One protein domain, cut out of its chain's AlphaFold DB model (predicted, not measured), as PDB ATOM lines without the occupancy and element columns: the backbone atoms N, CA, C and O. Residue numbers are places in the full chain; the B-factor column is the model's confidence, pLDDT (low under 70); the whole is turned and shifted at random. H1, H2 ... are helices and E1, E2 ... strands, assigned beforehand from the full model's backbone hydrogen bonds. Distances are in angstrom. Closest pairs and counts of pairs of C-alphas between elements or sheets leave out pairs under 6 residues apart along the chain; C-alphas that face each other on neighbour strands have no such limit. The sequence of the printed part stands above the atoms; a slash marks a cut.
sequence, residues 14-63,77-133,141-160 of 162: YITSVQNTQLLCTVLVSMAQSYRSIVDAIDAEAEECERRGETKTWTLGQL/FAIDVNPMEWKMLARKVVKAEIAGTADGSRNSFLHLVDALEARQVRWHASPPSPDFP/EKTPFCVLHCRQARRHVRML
ATOM      1  N   TYR A  14     -28.300  28.787 -60.626       84.19
ATOM      2  CA  TYR A  14     -28.190  27.431 -60.063       84.19
ATOM      3  C   TYR A  14     -28.172  27.407 -58.523       84.19
ATOM      4  O   TYR A  14     -28.998  26.738 -57.900       84.19
ATOM      5  N   ILE A  15     -27.287  28.196 -57.901       85.56
ATOM      6  CA  ILE A  15     -27.138  28.212 -56.438       85.56
ATOM      7  C   ILE A  15     -28.412  28.679 -55.723       85.56
ATOM      8  O   ILE A  15     -28.820  28.083 -54.728       85.56
ATOM      9  N   THR A  16     -29.085  29.696 -56.264       84.75
ATOM     10  CA  THR A  16     -30.332  30.224 -55.692       84.75
ATOM     11  C   THR A  16     -31.481  29.230 -55.835       84.75
ATOM     12  O   THR A  16     -32.304  29.106 -54.931       84.75
ATOM     13  N   SER A  17     -31.504  28.450 -56.917       81.69
ATOM     14  CA  SER A  17     -32.482  27.382 -57.139       81.69
ATOM     15  C   SER A  17     -32.317  26.248 -56.127       81.69
ATOM     16  O   SER A  17     -33.306  25.780 -55.553       81.69
ATOM     17  N   VAL A  18     -31.071  25.837 -55.865       84.06
ATOM     18  CA  VAL A  18     -30.746  24.809 -54.863       84.06
ATOM     19  C   VAL A  18     -31.126  25.285 -53.462       84.06
ATOM     20  O   VAL A  18     -31.860  24.588 -52.761       84.06
ATOM     21  N   GLN A  19     -30.703  26.493 -53.079       85.50
ATOM     22  CA  GLN A  19     -31.018  27.075 -51.772       85.50
ATOM     23  C   GLN A  19     -32.527  27.234 -51.565       85.50
ATOM     24  O   GLN A  19     -33.046  26.874 -50.508       85.50
ATOM     25  N   ASN A  20     -33.254  27.724 -52.575       84.19
ATOM     26  CA  ASN A  20     -34.704  27.867 -52.486       84.19
ATOM     27  C   ASN A  20     -35.387  26.509 -52.315       84.19
ATOM     28  O   ASN A  20     -36.256  26.370 -51.459       84.19
ATOM     29  N   THR A  21     -34.964  25.504 -53.083       83.44
ATOM     30  CA  THR A  21     -35.501  24.146 -52.965       83.44
ATOM     31  C   THR A  21     -35.286  23.594 -51.560       83.44
ATOM     32  O   THR A  21     -36.246  23.151 -50.935       83.44
ATOM     33  N   GLN A  22     -34.061  23.667 -51.036       86.06
ATOM     34  CA  GLN A  22     -33.740  23.168 -49.698       86.06
ATOM     35  C   GLN A  22     -34.561  23.873 -48.617       86.06
ATOM     36  O   GLN A  22     -35.205  23.200 -47.816       86.06
ATOM     37  N   LEU A  23     -34.616  25.209 -48.644       86.44
ATOM     38  CA  LEU A  23     -35.379  25.995 -47.675       86.44
ATOM     39  C   LEU A  23     -36.861  25.604 -47.666       86.44
ATOM     40  O   LEU A  23     -37.443  25.406 -46.601       86.44
ATOM     41  N   LEU A  24     -37.469  25.461 -48.845       84.12
ATOM     42  CA  LEU A  24     -38.871  25.063 -48.957       84.12
ATOM     43  C   LEU A  24     -39.115  23.657 -48.419       84.12
ATOM     44  O   LEU A  24     -40.085  23.445 -47.694       84.12
ATOM     45  N   CYS A  25     -38.236  22.708 -48.740       85.88
ATOM     46  CA  CYS A  25     -38.361  21.335 -48.258       85.88
ATOM     47  C   CYS A  25     -38.260  21.280 -46.731       85.88
ATOM     48  O   CYS A  25     -39.102  20.654 -46.089       85.88
ATOM     49  N   THR A  26     -37.289  21.990 -46.148       89.81
ATOM     50  CA  THR A  26     -37.133  22.090 -44.694       89.81
ATOM     51  C   THR A  26     -38.376  22.686 -44.049       89.81
ATOM     52  O   THR A  26     -38.934  22.069 -43.151       89.81
ATOM     53  N   VAL A  27     -38.867  23.832 -44.535       88.62
ATOM     54  CA  VAL A  27     -40.058  24.481 -43.965       88.62
ATOM     55  C   VAL A  27     -41.276  23.559 -44.023       88.62
ATOM     56  O   VAL A  27     -41.952  23.377 -43.014       88.62
ATOM     57  N   LEU A  28     -41.542  22.941 -45.176       89.81
ATOM     58  CA  LEU A  28     -42.704  22.071 -45.355       89.81
ATOM     59  C   LEU A  28     -42.669  20.841 -44.441       89.81
ATOM     60  O   LEU A  28     -43.689  20.491 -43.843       89.81
ATOM     61  N   VAL A  29     -41.508  20.194 -44.319       87.56
ATOM     62  CA  VAL A  29     -41.339  19.026 -43.447       87.56
ATOM     63  C   VAL A  29     -41.419  19.430 -41.979       87.56
ATOM     64  O   VAL A  29     -42.137  18.779 -41.224       87.56
ATOM     65  N   SER A  30     -40.755  20.517 -41.577       91.12
ATOM     66  CA  SER A  30     -40.800  21.012 -40.200       91.12
ATOM     67  C   SER A  30     -42.221  21.378 -39.780       91.12
ATOM     68  O   SER A  30     -42.656  20.947 -38.721       91.12
ATOM     69  N   MET A  31     -42.984  22.081 -40.623       91.50
ATOM     70  CA  MET A  31     -44.389  22.388 -40.332       91.50
ATOM     71  C   MET A  31     -45.234  21.115 -40.197       91.50
ATOM     72  O   MET A  31     -45.986  20.978 -39.235       91.50
ATOM     73  N   ALA A  32     -45.088  20.156 -41.118       89.94
ATOM     74  CA  ALA A  32     -45.815  18.887 -41.048       89.94
ATOM     75  C   ALA A  32     -45.486  18.089 -39.771       89.94
ATOM     76  O   ALA A  32     -46.382  17.505 -39.161       89.94
ATOM     77  N   GLN A  33     -44.218  18.087 -39.347       90.56
ATOM     78  CA  GLN A  33     -43.780  17.476 -38.091       90.56
ATOM     79  C   GLN A  33     -44.345  18.212 -36.875       90.56
ATOM     80  O   GLN A  33     -44.867  17.563 -35.975       90.56
ATOM     81  N   SER A  34     -44.320  19.547 -36.868       92.94
ATOM     82  CA  SER A  34     -44.903  20.342 -35.785       92.94
ATOM     83  C   SER A  34     -46.394  20.067 -35.614       92.94
ATOM     84  O   SER A  34     -46.844  19.914 -34.485       92.94
ATOM     85  N   TYR A  35     -47.159  19.925 -36.703       94.25
ATOM     86  CA  TYR A  35     -48.572  19.548 -36.599       94.25
ATOM     87  C   TYR A  35     -48.769  18.175 -35.958       94.25
ATOM     88  O   TYR A  35     -49.675  18.024 -35.144       94.25
ATOM     89  N   ARG A  36     -47.914  17.193 -36.270       93.00
ATOM     90  CA  ARG A  36     -47.942  15.897 -35.581       93.00
ATOM     91  C   ARG A  36     -47.689  16.061 -34.086       93.00
ATOM     92  O   ARG A  36     -48.511  15.623 -33.297       93.00
ATOM     93  N   SER A  37     -46.616  16.757 -33.715       94.38
ATOM     94  CA  SER A  37     -46.284  16.993 -32.307       94.38
ATOM     95  C   SER A  37     -47.390  17.733 -31.551       94.38
ATOM     96  O   SER A  37     -47.625  17.437 -30.388       94.38
ATOM     97  N   ILE A  38     -48.091  18.669 -32.199       94.81
ATOM     98  CA  ILE A  38     -49.243  19.363 -31.605       94.81
ATOM     99  C   ILE A  38     -50.398  18.388 -31.354       94.81
ATOM    100  O   ILE A  38     -51.005  18.439 -30.291       94.81
ATOM    101  N   VAL A  39     -50.709  17.506 -32.310       94.44
ATOM    102  CA  VAL A  39     -51.766  16.496 -32.138       94.44
ATOM    103  C   VAL A  39     -51.421  15.532 -31.007       94.44
ATOM    104  O   VAL A  39     -52.257  15.321 -30.134       94.44
ATOM    105  N   ASP A  40     -50.185  15.033 -30.976       94.75
ATOM    106  CA  ASP A  40     -49.709  14.134 -29.920       94.75
ATOM    107  C   ASP A  40     -49.770  14.821 -28.539       94.75
ATOM    108  O   ASP A  40     -50.167  14.210 -27.549       94.75
ATOM    109  N   ALA A  41     -49.445  16.117 -28.467       95.50
ATOM    110  CA  ALA A  41     -49.554  16.902 -27.238       95.50
ATOM    111  C   ALA A  41     -51.012  17.118 -26.795       95.50
ATOM    112  O   ALA A  41     -51.296  17.079 -25.602       95.50
ATOM    113  N   ILE A  42     -51.944  17.321 -27.735       94.62
ATOM    114  CA  ILE A  42     -53.383  17.389 -27.433       94.62
ATOM    115  C   ILE A  42     -53.872  16.048 -26.875       94.62
ATOM    116  O   ILE A  42     -54.661  16.036 -25.931       94.62
ATOM    117  N   ASP A  43     -53.425  14.933 -27.457       94.31
ATOM    118  CA  ASP A  43     -53.773  13.590 -26.992       94.31
ATOM    119  C   ASP A  43     -53.276  13.357 -25.557       94.31
ATOM    120  O   ASP A  43     -54.086  13.048 -24.682       94.31
ATOM    121  N   ALA A  44     -51.993  13.621 -25.294       95.19
ATOM    122  CA  ALA A  44     -51.399  13.477 -23.966       95.19
ATOM    123  C   ALA A  44     -52.058  14.383 -22.907       95.19
ATOM    124  O   ALA A  44     -52.306  13.948 -21.784       95.19
ATOM    125  N   GLU A  45     -52.372  15.633 -23.256       93.62
ATOM    126  CA  GLU A  45     -53.012  16.575 -22.333       93.62
ATOM    127  C   GLU A  45     -54.432  16.130 -21.957       93.62
ATOM    128  O   GLU A  45     -54.833  16.231 -20.798       93.62
ATOM    129  N   ALA A  46     -55.200  15.625 -22.924       93.62
ATOM    130  CA  ALA A  46     -56.553  15.145 -22.669       93.62
ATOM    131  C   ALA A  46     -56.555  13.909 -21.755       93.62
ATOM    132  O   ALA A  46     -57.355  13.850 -20.822       93.62
ATOM    133  N   GLU A  47     -55.641  12.963 -21.992       94.12
ATOM    134  CA  GLU A  47     -55.470  11.765 -21.158       94.12
ATOM    135  C   GLU A  47     -55.073  12.127 -19.719       94.12
ATOM    136  O   GLU A  47     -55.615  11.579 -18.757       94.12
ATOM    137  N   GLU A  48     -54.170  13.093 -19.547       93.50
ATOM    138  CA  GLU A  48     -53.727  13.539 -18.225       93.50
ATOM    139  C   GLU A  48     -54.832  14.279 -17.453       93.50
ATOM    140  O   GLU A  48     -55.025  14.027 -16.259       93.50
ATOM    141  N   CYS A  49     -55.602  15.155 -18.111       91.12
ATOM    142  CA  CYS A  49     -56.754  15.810 -17.482       91.12
ATOM    143  C   CYS A  49     -57.840  14.803 -17.083       91.12
ATOM    144  O   CYS A  49     -58.412  14.921 -15.998       91.12
ATOM    145  N   GLU A  50     -58.098  13.791 -17.916       92.94
ATOM    146  CA  GLU A  50     -59.041  12.715 -17.602       92.94
ATOM    147  C   GLU A  50     -58.575  11.899 -16.391       92.94
ATOM    148  O   GLU A  50     -59.347  11.681 -15.457       92.94
ATOM    149  N   ARG A  51     -57.286  11.544 -16.335       92.00
ATOM    150  CA  ARG A  51     -56.682  10.838 -15.196       92.00
ATOM    151  C   ARG A  51     -56.785  11.625 -13.886       92.00
ATOM    152  O   ARG A  51     -56.893  11.025 -12.817       92.00
ATOM    153  N   ARG A  52     -56.726  12.957 -13.955       92.94
ATOM    154  CA  ARG A  52     -56.851  13.861 -12.799       92.94
ATOM    155  C   ARG A  52     -58.298  14.201 -12.437       92.94
ATOM    156  O   ARG A  52     -58.524  14.739 -11.358       92.94
ATOM    157  N   GLY A  53     -59.266  13.879 -13.298       87.62
ATOM    158  CA  GLY A  53     -60.669  14.257 -13.111       87.62
ATOM    159  C   GLY A  53     -60.911  15.766 -13.223       87.62
ATOM    160  O   GLY A  53     -61.821  16.288 -12.584       87.62
ATOM    161  N   GLU A  54     -60.085  16.474 -13.997       90.75
ATOM    162  CA  GLU A  54     -60.129  17.933 -14.129       90.75
ATOM    163  C   GLU A  54     -60.827  18.380 -15.417       90.75
ATOM    164  O   GLU A  54     -60.804  17.698 -16.444       90.75
ATOM    165  N   THR A  55     -61.430  19.566 -15.372       89.44
ATOM    166  CA  THR A  55     -61.971  20.259 -16.545       89.44
ATOM    167  C   THR A  55     -60.952  21.249 -17.109       89.44
ATOM    168  O   THR A  55     -60.013  21.675 -16.434       89.44
ATOM    169  N   LYS A  56     -61.128  21.624 -18.379       87.69
ATOM    170  CA  LYS A  56     -60.289  22.605 -19.075       87.69
ATOM    171  C   LYS A  56     -61.105  23.839 -19.412       87.69
ATOM    172  O   LYS A  56     -62.148  23.732 -20.048       87.69
ATOM    173  N   THR A  57     -60.579  25.012 -19.093       85.12
ATOM    174  CA  THR A  57     -61.174  26.271 -19.544       85.12
ATOM    175  C   THR A  57     -60.817  26.529 -21.010       85.12
ATOM    176  O   THR A  57     -59.644  26.579 -21.386       85.12
ATOM    177  N   TRP A  58     -61.830  26.714 -21.853       80.69
ATOM    178  CA  TRP A  58     -61.710  27.084 -23.260       80.69
ATOM    179  C   TRP A  58     -62.196  28.514 -23.473       80.69
ATOM    180  O   TRP A  58     -63.311  28.852 -23.082       80.69
ATOM    181  N   THR A  59     -61.386  29.356 -24.120       78.38
ATOM    182  CA  THR A  59     -61.701  30.779 -24.312       78.38
ATOM    183  C   THR A  59     -61.941  31.108 -25.785       78.38
ATOM    184  O   THR A  59     -61.072  30.898 -26.630       78.38
ATOM    185  N   LEU A  60     -63.097  31.698 -26.109       65.00
ATOM    186  CA  LEU A  60     -63.514  32.003 -27.488       65.00
ATOM    187  C   LEU A  60     -62.560  32.977 -28.216       65.00
ATOM    188  O   LEU A  60     -62.411  32.900 -29.434       65.00
ATOM    189  N   GLY A  61     -61.832  33.822 -27.478       58.78
ATOM    190  CA  GLY A  61     -60.797  34.712 -28.024       58.78
ATOM    191  C   GLY A  61     -59.547  34.003 -28.572       58.78
ATOM    192  O   GLY A  61     -58.775  34.617 -29.300       58.78
ATOM    193  N   GLN A  62     -59.353  32.709 -28.285       53.41
ATOM    194  CA  GLN A  62     -58.244  31.921 -28.848       53.41
ATOM    195  C   GLN A  62     -58.493  31.488 -30.305       53.41
ATOM    196  O   GLN A  62     -57.552  31.079 -30.983       53.41
ATOM    197  N   LEU A  63     -59.729  31.593 -30.816       51.78
ATOM    198  CA  LEU A  63     -60.079  31.210 -32.193       51.78
ATOM    199  C   LEU A  63     -59.635  32.244 -33.240       51.78
ATOM    200  O   LEU A  63     -59.352  31.898 -34.390       51.78
ATOM    201  N   PHE A  77     -65.487  35.072 -23.770       67.81
ATOM    202  CA  PHE A  77     -66.357  34.000 -23.298       67.81
ATOM    203  C   PHE A  77     -65.494  32.772 -22.994       67.81
ATOM    204  O   PHE A  77     -64.857  32.226 -23.900       67.81
ATOM    205  N   ALA A  78     -65.438  32.388 -21.720       80.25
ATOM    206  CA  ALA A  78     -64.721  31.219 -21.236       80.25
ATOM    207  C   ALA A  78     -65.728  30.177 -20.744       80.25
ATOM    208  O   ALA A  78     -66.668  30.512 -20.024       80.25
ATOM    209  N   ILE A  79     -65.534  28.927 -21.152       86.00
ATOM    210  CA  ILE A  79     -66.337  27.787 -20.704       86.00
ATOM    211  C   ILE A  79     -65.420  26.699 -20.181       86.00
ATOM    212  O   ILE A  79     -64.361  26.458 -20.758       86.00
ATOM    213  N   ASP A  80     -65.844  26.017 -19.126       90.00
ATOM    214  CA  ASP A  80     -65.186  24.791 -18.704       90.00
ATOM    215  C   ASP A  80     -65.763  23.628 -19.501       90.00
ATOM    216  O   ASP A  80     -66.975  23.418 -19.553       90.00
ATOM    217  N   VAL A  81     -64.876  22.896 -20.157       90.94
ATOM    218  CA  VAL A  81     -65.195  21.734 -20.980       90.94
ATOM    219  C   VAL A  81     -64.519  20.506 -20.399       90.94
ATOM    220  O   VAL A  81     -63.456  20.590 -19.771       90.94
ATOM    221  N   ASN A  82     -65.129  19.342 -20.605       93.31
ATOM    222  CA  ASN A  82     -64.483  18.095 -20.215       93.31
ATOM    223  C   ASN A  82     -63.280  17.788 -21.140       93.31
ATOM    224  O   ASN A  82     -63.185  18.352 -22.238       93.31
ATOM    225  N   PRO A  83     -62.355  16.897 -20.738       92.25
ATOM    226  CA  PRO A  83     -61.144  16.616 -21.513       92.25
ATOM    227  C   PRO A  83     -61.411  16.174 -22.961       92.25
ATOM    228  O   PRO A  83     -60.689  16.576 -23.877       92.25
ATOM    229  N   MET A  84     -62.480  15.406 -23.200       92.44
ATOM    230  CA  MET A  84     -62.840  14.930 -24.536       92.44
ATOM    231  C   MET A  84     -63.390  16.059 -25.419       92.44
ATOM    232  O   MET A  84     -63.016  16.186 -26.586       92.44
ATOM    233  N   GLU A  85     -64.246  16.918 -24.867       90.94
ATOM    234  CA  GLU A  85     -64.735  18.123 -25.544       90.94
ATOM    235  C   GLU A  85     -63.594  19.078 -25.885       90.94
ATOM    236  O   GLU A  85     -63.498  19.540 -27.025       90.94
ATOM    237  N   TRP A  86     -62.686  19.312 -24.937       93.19
ATOM    238  CA  TRP A  86     -61.491  20.121 -25.153       93.19
ATOM    239  C   TRP A  86     -60.628  19.565 -26.291       93.19
ATOM    240  O   TRP A  86     -60.278  20.298 -27.219       93.19
ATOM    241  N   LYS A  87     -60.354  18.256 -26.277       93.50
ATOM    242  CA  LYS A  87     -59.607  17.546 -27.324       93.50
ATOM    243  C   LYS A  87     -60.247  17.718 -28.700       93.50
ATOM    244  O   LYS A  87     -59.553  18.023 -29.673       93.50
ATOM    245  N   MET A  88     -61.567  17.554 -28.790       92.88
ATOM    246  CA  MET A  88     -62.315  17.751 -30.035       92.88
ATOM    247  C   MET A  88     -62.220  19.197 -30.540       92.88
ATOM    248  O   MET A  88     -62.037  19.417 -31.740       92.88
ATOM    249  N   LEU A  89     -62.335  20.189 -29.652       91.31
ATOM    250  CA  LEU A  89     -62.208  21.605 -30.010       91.31
ATOM    251  C   LEU A  89     -60.786  21.945 -30.472       91.31
ATOM    252  O   LEU A  89     -60.616  22.550 -31.533       91.31
ATOM    253  N   ALA A  90     -59.764  21.494 -29.745       91.50
ATOM    254  CA  ALA A  90     -58.363  21.698 -30.099       91.50
ATOM    255  C   ALA A  90     -58.023  21.079 -31.466       91.50
ATOM    256  O   ALA A  90     -57.438  21.744 -32.325       91.50
ATOM    257  N   ARG A  91     -58.477  19.846 -31.734       92.94
ATOM    258  CA  ARG A  91     -58.323  19.201 -33.049       92.94
ATOM    259  C   ARG A  91     -59.004  19.977 -34.174       92.94
ATOM    260  O   ARG A  91     -58.423  20.107 -35.251       92.94
ATOM    261  N   LYS A  92     -60.195  20.540 -33.939       90.69
ATOM    262  CA  LYS A  92     -60.879  21.391 -34.932       90.69
ATOM    263  C   LYS A  92     -60.057  22.628 -35.290       90.69
ATOM    264  O   LYS A  92     -60.002  22.976 -36.467       90.69
ATOM    265  N   VAL A  93     -59.387  23.251 -34.317       89.31
ATOM    266  CA  VAL A  93     -58.477  24.379 -34.575       89.31
ATOM    267  C   VAL A  93     -57.294  23.932 -35.435       89.31
ATOM    268  O   VAL A  93     -57.031  24.537 -36.470       89.31
ATOM    269  N   VAL A  94     -56.632  22.827 -35.079       92.31
ATOM    270  CA  VAL A  94     -55.509  22.285 -35.869       92.31
ATOM    271  C   VAL A  94     -55.949  21.931 -37.294       92.31
ATOM    272  O   VAL A  94     -55.260  22.253 -38.263       92.31
ATOM    273  N   LYS A  95     -57.130  21.327 -37.450       91.94
ATOM    274  CA  LYS A  95     -57.724  21.017 -38.753       91.94
ATOM    275  C   LYS A  95     -57.985  22.272 -39.579       91.94
ATOM    276  O   LYS A  95     -57.700  22.259 -40.774       91.94
ATOM    277  N   ALA A  96     -58.484  23.342 -38.964       90.19
ATOM    278  CA  ALA A  96     -58.692  24.623 -39.630       90.19
ATOM    279  C   ALA A  96     -57.366  25.273 -40.064       90.19
ATOM    280  O   ALA A  96     -57.278  25.777 -41.177       90.19
ATOM    281  N   GLU A  97     -56.307  25.200 -39.254       90.62
ATOM    282  CA  GLU A  97     -54.974  25.691 -39.645       90.62
ATOM    283  C   GLU A  97     -54.371  24.875 -40.805       90.62
ATOM    284  O   GLU A  97     -53.708  25.420 -41.692       90.62
ATOM    285  N   ILE A  98     -54.622  23.561 -40.847       93.06
ATOM    286  CA  ILE A  98     -54.089  22.683 -41.899       93.06
ATOM    287  C   ILE A  98     -54.884  22.797 -43.199       93.06
ATOM    288  O   ILE A  98     -54.298  23.010 -44.261       93.06
ATOM    289  N   ALA A  99     -56.202  22.610 -43.133       91.19
ATOM    290  CA  ALA A  99     -57.074  22.509 -44.301       91.19
ATOM    291  C   ALA A  99     -57.702  23.847 -44.704       91.19
ATOM    292  O   ALA A  99     -58.059  24.023 -45.866       91.19
ATOM    293  N   GLY A 100     -57.773  24.802 -43.784       88.50
ATOM    294  CA  GLY A 100     -58.484  26.060 -43.958       88.50
ATOM    295  C   GLY A 100     -59.895  26.017 -43.386       88.50
ATOM    296  O   GLY A 100     -60.394  24.987 -42.927       88.50
ATOM    297  N   THR A 101     -60.528  27.181 -43.414       85.81
ATOM    298  CA  THR A 101     -61.911  27.415 -43.001       85.81
ATOM    299  C   THR A 101     -62.808  27.598 -44.226       85.81
ATOM    300  O   THR A 101     -62.331  27.878 -45.325       85.81
ATOM    301  N   ALA A 102     -64.121  27.420 -44.054       80.19
ATOM    302  CA  ALA A 102     -65.085  27.471 -45.158       80.19
ATOM    303  C   ALA A 102     -65.150  28.837 -45.866       80.19
ATOM    304  O   ALA A 102     -65.477  28.903 -47.046       80.19
ATOM    305  N   ASP A 103     -64.828  29.917 -45.155       80.12
ATOM    306  CA  ASP A 103     -64.769  31.280 -45.684       80.12
ATOM    307  C   ASP A 103     -63.480  31.567 -46.478       80.12
ATOM    308  O   ASP A 103     -63.386  32.608 -47.125       80.12
ATOM    309  N   GLY A 104     -62.480  30.675 -46.425       71.81
ATOM    310  CA  GLY A 104     -61.211  30.807 -47.147       71.81
ATOM    311  C   GLY A 104     -60.394  32.051 -46.779       71.81
ATOM    312  O   GLY A 104     -59.441  32.384 -47.480       71.81
ATOM    313  N   SER A 105     -60.759  32.750 -45.700       72.06
ATOM    314  CA  SER A 105     -60.203  34.062 -45.345       72.06
ATOM    315  C   SER A 105     -58.770  33.978 -44.816       72.06
ATOM    316  O   SER A 105     -58.019  34.954 -44.874       72.06
ATOM    317  N   ARG A 106     -58.370  32.805 -44.311       76.06
ATOM    318  CA  ARG A 106     -57.048  32.546 -43.735       76.06
ATOM    319  C   ARG A 106     -56.282  31.534 -44.580       76.06
ATOM    320  O   ARG A 106     -56.794  30.469 -44.921       76.06
ATOM    321  N   ASN A 107     -55.019  31.850 -44.860       81.69
ATOM    322  CA  ASN A 107     -54.107  30.921 -45.521       81.69
ATOM    323  C   ASN A 107     -53.877  29.697 -44.631       81.69
ATOM    324  O   ASN A 107     -53.355  29.829 -43.525       81.69
ATOM    325  N   SER A 108     -54.227  28.520 -45.139       91.31
ATOM    326  CA  SER A 108     -53.961  27.244 -44.482       91.31
ATOM    327  C   SER A 108     -52.616  26.658 -44.902       91.31
ATOM    328  O   SER A 108     -52.024  27.057 -45.912       91.31
ATOM    329  N   PHE A 109     -52.135  25.663 -44.159       92.12
ATOM    330  CA  PHE A 109     -50.946  24.914 -44.562       92.12
ATOM    331  C   PHE A 109     -51.107  24.280 -45.949       92.12
ATOM    332  O   PHE A 109     -50.197  24.369 -46.769       92.12
ATOM    333  N   LEU A 110     -52.261  23.670 -46.245       92.19
ATOM    334  CA  LEU A 110     -52.510  23.090 -47.566       92.19
ATOM    335  C   LEU A 110     -52.534  24.153 -48.664       92.19
ATOM    336  O   LEU A 110     -51.955  23.922 -49.722       92.19
ATOM    337  N   HIS A 111     -53.093  25.336 -48.395       90.69
ATOM    338  CA  HIS A 111     -53.024  26.454 -49.335       90.69
ATOM    339  C   HIS A 111     -51.571  26.870 -49.619       90.69
ATOM    340  O   HIS A 111     -51.191  27.073 -50.772       90.69
ATOM    341  N   LEU A 112     -50.725  26.934 -48.584       89.62
ATOM    342  CA  LEU A 112     -49.295  27.207 -48.736       89.62
ATOM    343  C   LEU A 112     -48.591  26.123 -49.570       89.62
ATOM    344  O   LEU A 112     -47.800  26.451 -50.455       89.62
ATOM    345  N   VAL A 113     -48.883  24.845 -49.315       91.88
ATOM    346  CA  VAL A 113     -48.338  23.718 -50.090       91.88
ATOM    347  C   VAL A 113     -48.749  23.813 -51.559       91.88
ATOM    348  O   VAL A 113     -47.901  23.642 -52.434       91.88
ATOM    349  N   ASP A 114     -50.015  24.117 -51.841       91.31
ATOM    350  CA  ASP A 114     -50.533  24.249 -53.206       91.31
ATOM    351  C   ASP A 114     -49.880  25.430 -53.937       91.31
ATOM    352  O   ASP A 114     -49.428  25.288 -55.076       91.31
ATOM    353  N   ALA A 115     -49.743  26.578 -53.267       89.38
ATOM    354  CA  ALA A 115     -49.076  27.753 -53.821       89.38
ATOM    355  C   ALA A 115     -47.591  27.484 -54.130       89.38
ATOM    356  O   ALA A 115     -47.080  27.900 -55.177       89.38
ATOM    357  N   LEU A 116     -46.902  26.748 -53.249       88.81
ATOM    358  CA  LEU A 116     -45.516  26.332 -53.451       88.81
ATOM    359  C   LEU A 116     -45.380  25.321 -54.591       88.81
ATOM    360  O   LEU A 116     -44.516  25.508 -55.446       88.81
ATOM    361  N   GLU A 117     -46.234  24.299 -54.658       90.94
ATOM    362  CA  GLU A 117     -46.212  23.313 -55.744       90.94
ATOM    363  C   GLU A 117     -46.458  23.990 -57.096       90.94
ATOM    364  O   GLU A 117     -45.672  23.805 -58.026       90.94
ATOM    365  N   ALA A 118     -47.483  24.843 -57.193       89.75
ATOM    366  CA  ALA A 118     -47.796  25.574 -58.417       89.75
ATOM    367  C   ALA A 118     -46.620  26.450 -58.877       89.75
ATOM    368  O   ALA A 118     -46.315  26.518 -60.069       89.75
ATOM    369  N   ARG A 119     -45.929  27.103 -57.938       86.56
ATOM    370  CA  ARG A 119     -44.713  27.871 -58.226       86.56
ATOM    371  C   ARG A 119     -43.589  26.985 -58.761       86.56
ATOM    372  O   ARG A 119     -43.010  27.332 -59.785       86.56
ATOM    373  N   GLN A 120     -43.307  25.855 -58.110       86.31
ATOM    374  CA  GLN A 120     -42.267  24.924 -58.560       86.31
ATOM    375  C   GLN A 120     -42.572  24.372 -59.956       86.31
ATOM    376  O   GLN A 120     -41.695  24.350 -60.815       86.31
ATOM    377  N   VAL A 121     -43.827  24.001 -60.227       87.50
ATOM    378  CA  VAL A 121     -44.247  23.537 -61.558       87.50
ATOM    379  C   VAL A 121     -44.002  24.610 -62.621       87.50
ATOM    380  O   VAL A 121     -43.418  24.303 -63.656       87.50
ATOM    381  N   ARG A 122     -44.372  25.875 -62.367       85.81
ATOM    382  CA  ARG A 122     -44.112  26.978 -63.313       85.81
ATOM    383  C   ARG A 122     -42.624  27.171 -63.592       85.81
ATOM    384  O   ARG A 122     -42.247  27.416 -64.733       85.81
ATOM    385  N   TRP A 123     -41.779  27.047 -62.575       82.62
ATOM    386  CA  TRP A 123     -40.332  27.169 -62.739       82.62
ATOM    387  C   TRP A 123     -39.728  26.051 -63.572       82.62
ATOM    388  O   TRP A 123     -38.881  26.310 -64.417       82.62
ATOM    389  N   HIS A 124     -40.203  24.826 -63.374       82.81
ATOM    390  CA  HIS A 124     -39.760  23.680 -64.159       82.81
ATOM    391  C   HIS A 124     -40.331  23.648 -65.582       82.81
ATOM    392  O   HIS A 124     -39.833  22.888 -66.407       82.81
ATOM    393  N   ALA A 125     -41.335  24.475 -65.889       83.62
ATOM    394  CA  ALA A 125     -41.849  24.645 -67.247       83.62
ATOM    395  C   ALA A 125     -40.957  25.549 -68.123       83.62
ATOM    396  O   ALA A 125     -41.117  25.560 -69.340       83.62
ATOM    397  N   SER A 126     -40.035  26.309 -67.526       81.94
ATOM    398  CA  SER A 126     -39.071  27.143 -68.251       81.94
ATOM    399  C   SER A 126     -37.693  26.473 -68.309       81.94
ATOM    400  O   SER A 126     -37.324  25.762 -67.370       81.94
ATOM    401  N   PRO A 127     -36.902  26.696 -69.377       80.25
ATOM    402  CA  PRO A 127     -35.521  26.236 -69.419       80.25
ATOM    403  C   PRO A 127     -34.727  26.758 -68.212       80.25
ATOM    404  O   PRO A 127     -34.912  27.914 -67.815       80.25
ATOM    405  N   PRO A 128     -33.842  25.939 -67.619       81.19
ATOM    406  CA  PRO A 128     -33.005  26.388 -66.520       81.19
ATOM    407  C   PRO A 128     -32.032  27.477 -66.992       81.19
ATOM    408  O   PRO A 128     -31.700  27.565 -68.176       81.19
ATOM    409  N   SER A 129     -31.552  28.290 -66.050       82.62
ATOM    410  CA  SER A 129     -30.525  29.305 -66.314       82.62
ATOM    411  C   SER A 129     -29.294  28.702 -67.022       82.62
ATOM    412  O   SER A 129     -28.946  27.548 -66.758       82.62
ATOM    413  N   PRO A 130     -28.580  29.462 -67.875       84.69
ATOM    414  CA  PRO A 130     -27.364  28.985 -68.542       84.69
ATOM    415  C   PRO A 130     -26.270  28.468 -67.595       84.69
ATOM    416  O   PRO A 130     -25.429  27.676 -68.012       84.69
ATOM    417  N   ASP A 131     -26.271  28.905 -66.329       88.88
ATOM    418  CA  ASP A 131     -25.317  28.472 -65.299       88.88
ATOM    419  C   ASP A 131     -25.676  27.129 -64.629       88.88
ATOM    420  O   ASP A 131     -24.940  26.655 -63.763       88.88
ATOM    421  N   PHE A 132     -26.787  26.491 -65.018       85.88
ATOM    422  CA  PHE A 132     -27.198  25.197 -64.479       85.88
ATOM    423  C   PHE A 132     -26.324  24.063 -65.040       85.88
ATOM    424  O   PHE A 132     -26.232  23.905 -66.264       85.88
ATOM    425  N   PRO A 133     -25.701  23.215 -64.199       84.94
ATOM    426  CA  PRO A 133     -24.882  22.133 -64.718       84.94
ATOM    427  C   PRO A 133     -25.756  21.106 -65.444       84.94
ATOM    428  O   PRO A 133     -26.747  20.618 -64.897       84.94
ATOM    429  N   GLU A 141     -40.082  13.968 -68.281       64.19
ATOM    430  CA  GLU A 141     -40.690  12.747 -67.745       64.19
ATOM    431  C   GLU A 141     -40.517  12.591 -66.225       64.19
ATOM    432  O   GLU A 141     -41.263  11.851 -65.582       64.19
ATOM    433  N   LYS A 142     -39.543  13.280 -65.613       77.88
ATOM    434  CA  LYS A 142     -39.270  13.162 -64.175       77.88
ATOM    435  C   LYS A 142     -39.930  14.299 -63.409       77.88
ATOM    436  O   LYS A 142     -39.621  15.467 -63.624       77.88
ATOM    437  N   THR A 143     -40.785  13.952 -62.442       82.38
ATOM    438  CA  THR A 143     -41.304  14.950 -61.496       82.38
ATOM    439  C   THR A 143     -40.133  15.542 -60.696       82.38
ATOM    440  O   THR A 143     -39.389  14.777 -60.077       82.38
ATOM    441  N   PRO A 144     -39.973  16.875 -60.663       84.12
ATOM    442  CA  PRO A 144     -38.903  17.512 -59.910       84.12
ATOM    443  C   PRO A 144     -38.977  17.225 -58.409       84.12
ATOM    444  O   PRO A 144     -40.056  17.137 -57.821       84.12
ATOM    445  N   PHE A 145     -37.818  17.139 -57.761       83.56
ATOM    446  CA  PHE A 145     -37.714  16.806 -56.338       83.56
ATOM    447  C   PHE A 145     -38.454  17.797 -55.422       83.56
ATOM    448  O   PHE A 145     -39.158  17.390 -54.499       83.56
ATOM    449  N   CYS A 146     -38.380  19.097 -55.717       85.56
ATOM    450  CA  CYS A 146     -39.113  20.139 -54.989       85.56
ATOM    451  C   CYS A 146     -40.645  19.958 -55.071       85.56
ATOM    452  O   CYS A 146     -41.354  20.206 -54.095       85.56
ATOM    453  N   VAL A 147     -41.161  19.465 -56.204       88.81
ATOM    454  CA  VAL A 147     -42.583  19.136 -56.397       88.81
ATOM    455  C   VAL A 147     -42.951  17.883 -55.600       88.81
ATOM    456  O   VAL A 147     -43.978  17.858 -54.920       88.81
ATOM    457  N   LEU A 148     -42.094  16.856 -55.617       88.81
ATOM    458  CA  LEU A 148     -42.295  15.643 -54.816       88.81
ATOM    459  C   LEU A 148     -42.391  15.958 -53.320       88.81
ATOM    460  O   LEU A 148     -43.258  15.409 -52.642       88.81
ATOM    461  N   HIS A 149     -41.573  16.879 -52.815       87.75
ATOM    462  CA  HIS A 149     -41.635  17.291 -51.416       87.75
ATOM    463  C   HIS A 149     -42.926  18.011 -51.037       87.75
ATOM    464  O   HIS A 149     -43.466  17.742 -49.964       87.75
ATOM    465  N   CYS A 150     -43.481  18.845 -51.918       90.25
ATOM    466  CA  CYS A 150     -44.803  19.437 -51.693       90.25
ATOM    467  C   CYS A 150     -45.871  18.339 -51.539       90.25
ATOM    468  O   CYS A 150     -46.667  18.345 -50.595       90.25
ATOM    469  N   ARG A 151     -45.830  17.319 -52.405       90.44
ATOM    470  CA  ARG A 151     -46.746  16.170 -52.339       90.44
ATOM    471  C   ARG A 151     -46.545  15.323 -51.082       90.44
ATOM    472  O   ARG A 151     -47.527  14.874 -50.489       90.44
ATOM    473  N   GLN A 152     -45.301  15.114 -50.656       89.75
ATOM    474  CA  GLN A 152     -44.987  14.399 -49.417       89.75
ATOM    475  C   GLN A 152     -45.488  15.159 -48.189       89.75
ATOM    476  O   GLN A 152     -46.153  14.561 -47.347       89.75
ATOM    477  N   ALA A 153     -45.253  16.470 -48.107       89.88
ATOM    478  CA  ALA A 153     -45.748  17.310 -47.019       89.88
ATOM    479  C   ALA A 153     -47.280  17.243 -46.907       89.88
ATOM    480  O   ALA A 153     -47.818  17.006 -45.825       89.88
ATOM    481  N   ARG A 154     -47.982  17.314 -48.049       92.06
ATOM    482  CA  ARG A 154     -49.435  17.094 -48.133       92.06
ATOM    483  C   ARG A 154     -49.843  15.720 -47.598       92.06
ATOM    484  O   ARG A 154     -50.816  15.605 -46.856       92.06
ATOM    485  N   ARG A 155     -49.113  14.662 -47.966       90.62
ATOM    486  CA  ARG A 155     -49.375  13.300 -47.480       90.62
ATOM    487  C   ARG A 155     -49.175  13.195 -45.967       90.62
ATOM    488  O   ARG A 155     -49.999  12.570 -45.312       90.62
ATOM    489  N   HIS A 156     -48.132  13.812 -45.414       89.19
ATOM    490  CA  HIS A 156     -47.852  13.776 -43.978       89.19
ATOM    491  C   HIS A 156     -48.991  14.361 -43.146       89.19
ATOM    492  O   HIS A 156     -49.429  13.708 -42.202       89.19
ATOM    493  N   VAL A 157     -49.517  15.529 -43.528       89.31
ATOM    494  CA  VAL A 157     -50.625  16.149 -42.783       89.31
ATOM    495  C   VAL A 157     -51.961  15.433 -42.985       89.31
ATOM    496  O   VAL A 157     -52.765  15.385 -42.064       89.31
ATOM    497  N   ARG A 158     -52.193  14.803 -44.146       89.00
ATOM    498  CA  ARG A 158     -53.395  13.978 -44.389       89.00
ATOM    499  C   ARG A 158     -53.434  12.692 -43.562       89.00
ATOM    500  O   ARG A 158     -54.505  12.130 -43.388       89.00
ATOM    501  N   MET A 159     -52.281  12.214 -43.096       87.56
ATOM    502  CA  MET A 159     -52.195  11.053 -42.205       87.56
ATOM    503  C   MET A 159     -52.409  11.422 -40.731       87.56
ATOM    504  O   MET A 159     -52.414  10.527 -39.890       87.56
ATOM    505  N   LEU A 160     -52.553  12.709 -40.399       86.75
ATOM    506  CA  LEU A 160     -52.910  13.120 -39.045       86.75
ATOM    507  C   LEU A 160     -54.383  12.780 -38.801       86.75
ATOM    508  O   LEU A 160     -55.254  13.157 -39.583       86.75
TER     509      LEU A 160
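Overview. This is residues 14 to 63, 77 to 133 and 141 to 160 of the 162 residues of an uncharacterized protein of Lomentospora prolificans (UniProt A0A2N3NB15). One long helix, H1, runs most of the length of a rod; H2 and H3, one after the other, run back along it, H4 packs on H1 and H3, and a small ribbon of two strands, E1 and E2, sits near one end by the first residues of H2. The four helices make a bundle, with their lines at shallow tilts. The printed part has 127 residues, mostly helix, in the order H1 E1 E2 H2 H3 H4, with an antiparallel sheet E1 - E2. It is loose, with a radius of gyration of the C-alphas of 19.5 A and spans of 66 by 30 by 23 A.

Arrangement. Look first at E1, residues 56 to 59, and E2, residues 78 to 81, antiparallel neighbours with N 58 and O 79 within hydrogen-bond range at 2.8 A. H1, residues 14 to 52, touches H2, residues 83 to 99, with its residues 35 to 50 alone, opposite ways at 13 degrees; the closest C-alphas, of Ala 46 and Pro 83, are 5.0 A apart. H2 touches H3, residues 109 to 124, the closest C-alphas being Ile 98 and Phe 109 at 4.7 A. H4, residues 145 to 158, touches H1, closest at the C-alphas of Thr 21 and Cys 146, 5.8 A, and H3, at those of Glu 117 and Val 147, 5.6 A. In H1, H2, H3 and H4 every O i to N i+4 pair is within hydrogen-bond range.

Along the chain. Find C-alpha 14 at (-28.190, 27.431, -60.063); from there H1 runs 56.9 A to C-alpha 52. H2 is 23.9 A long, H3 22.6 A, and H4 19.9 A, ending at C-alpha 158 (-53.395, 13.978, -44.389).

Size, cuts and confidence. The C-alphas of Gly 53 and Pro 130 are farthest apart, 66.3 A. Residues 64 to 76 and 134 to 140 are not printed, with gaps of 11.2 A and 18.6 A between C-alphas. Residues 60 to 63, 77 and 141 are under 70 in pLDDT.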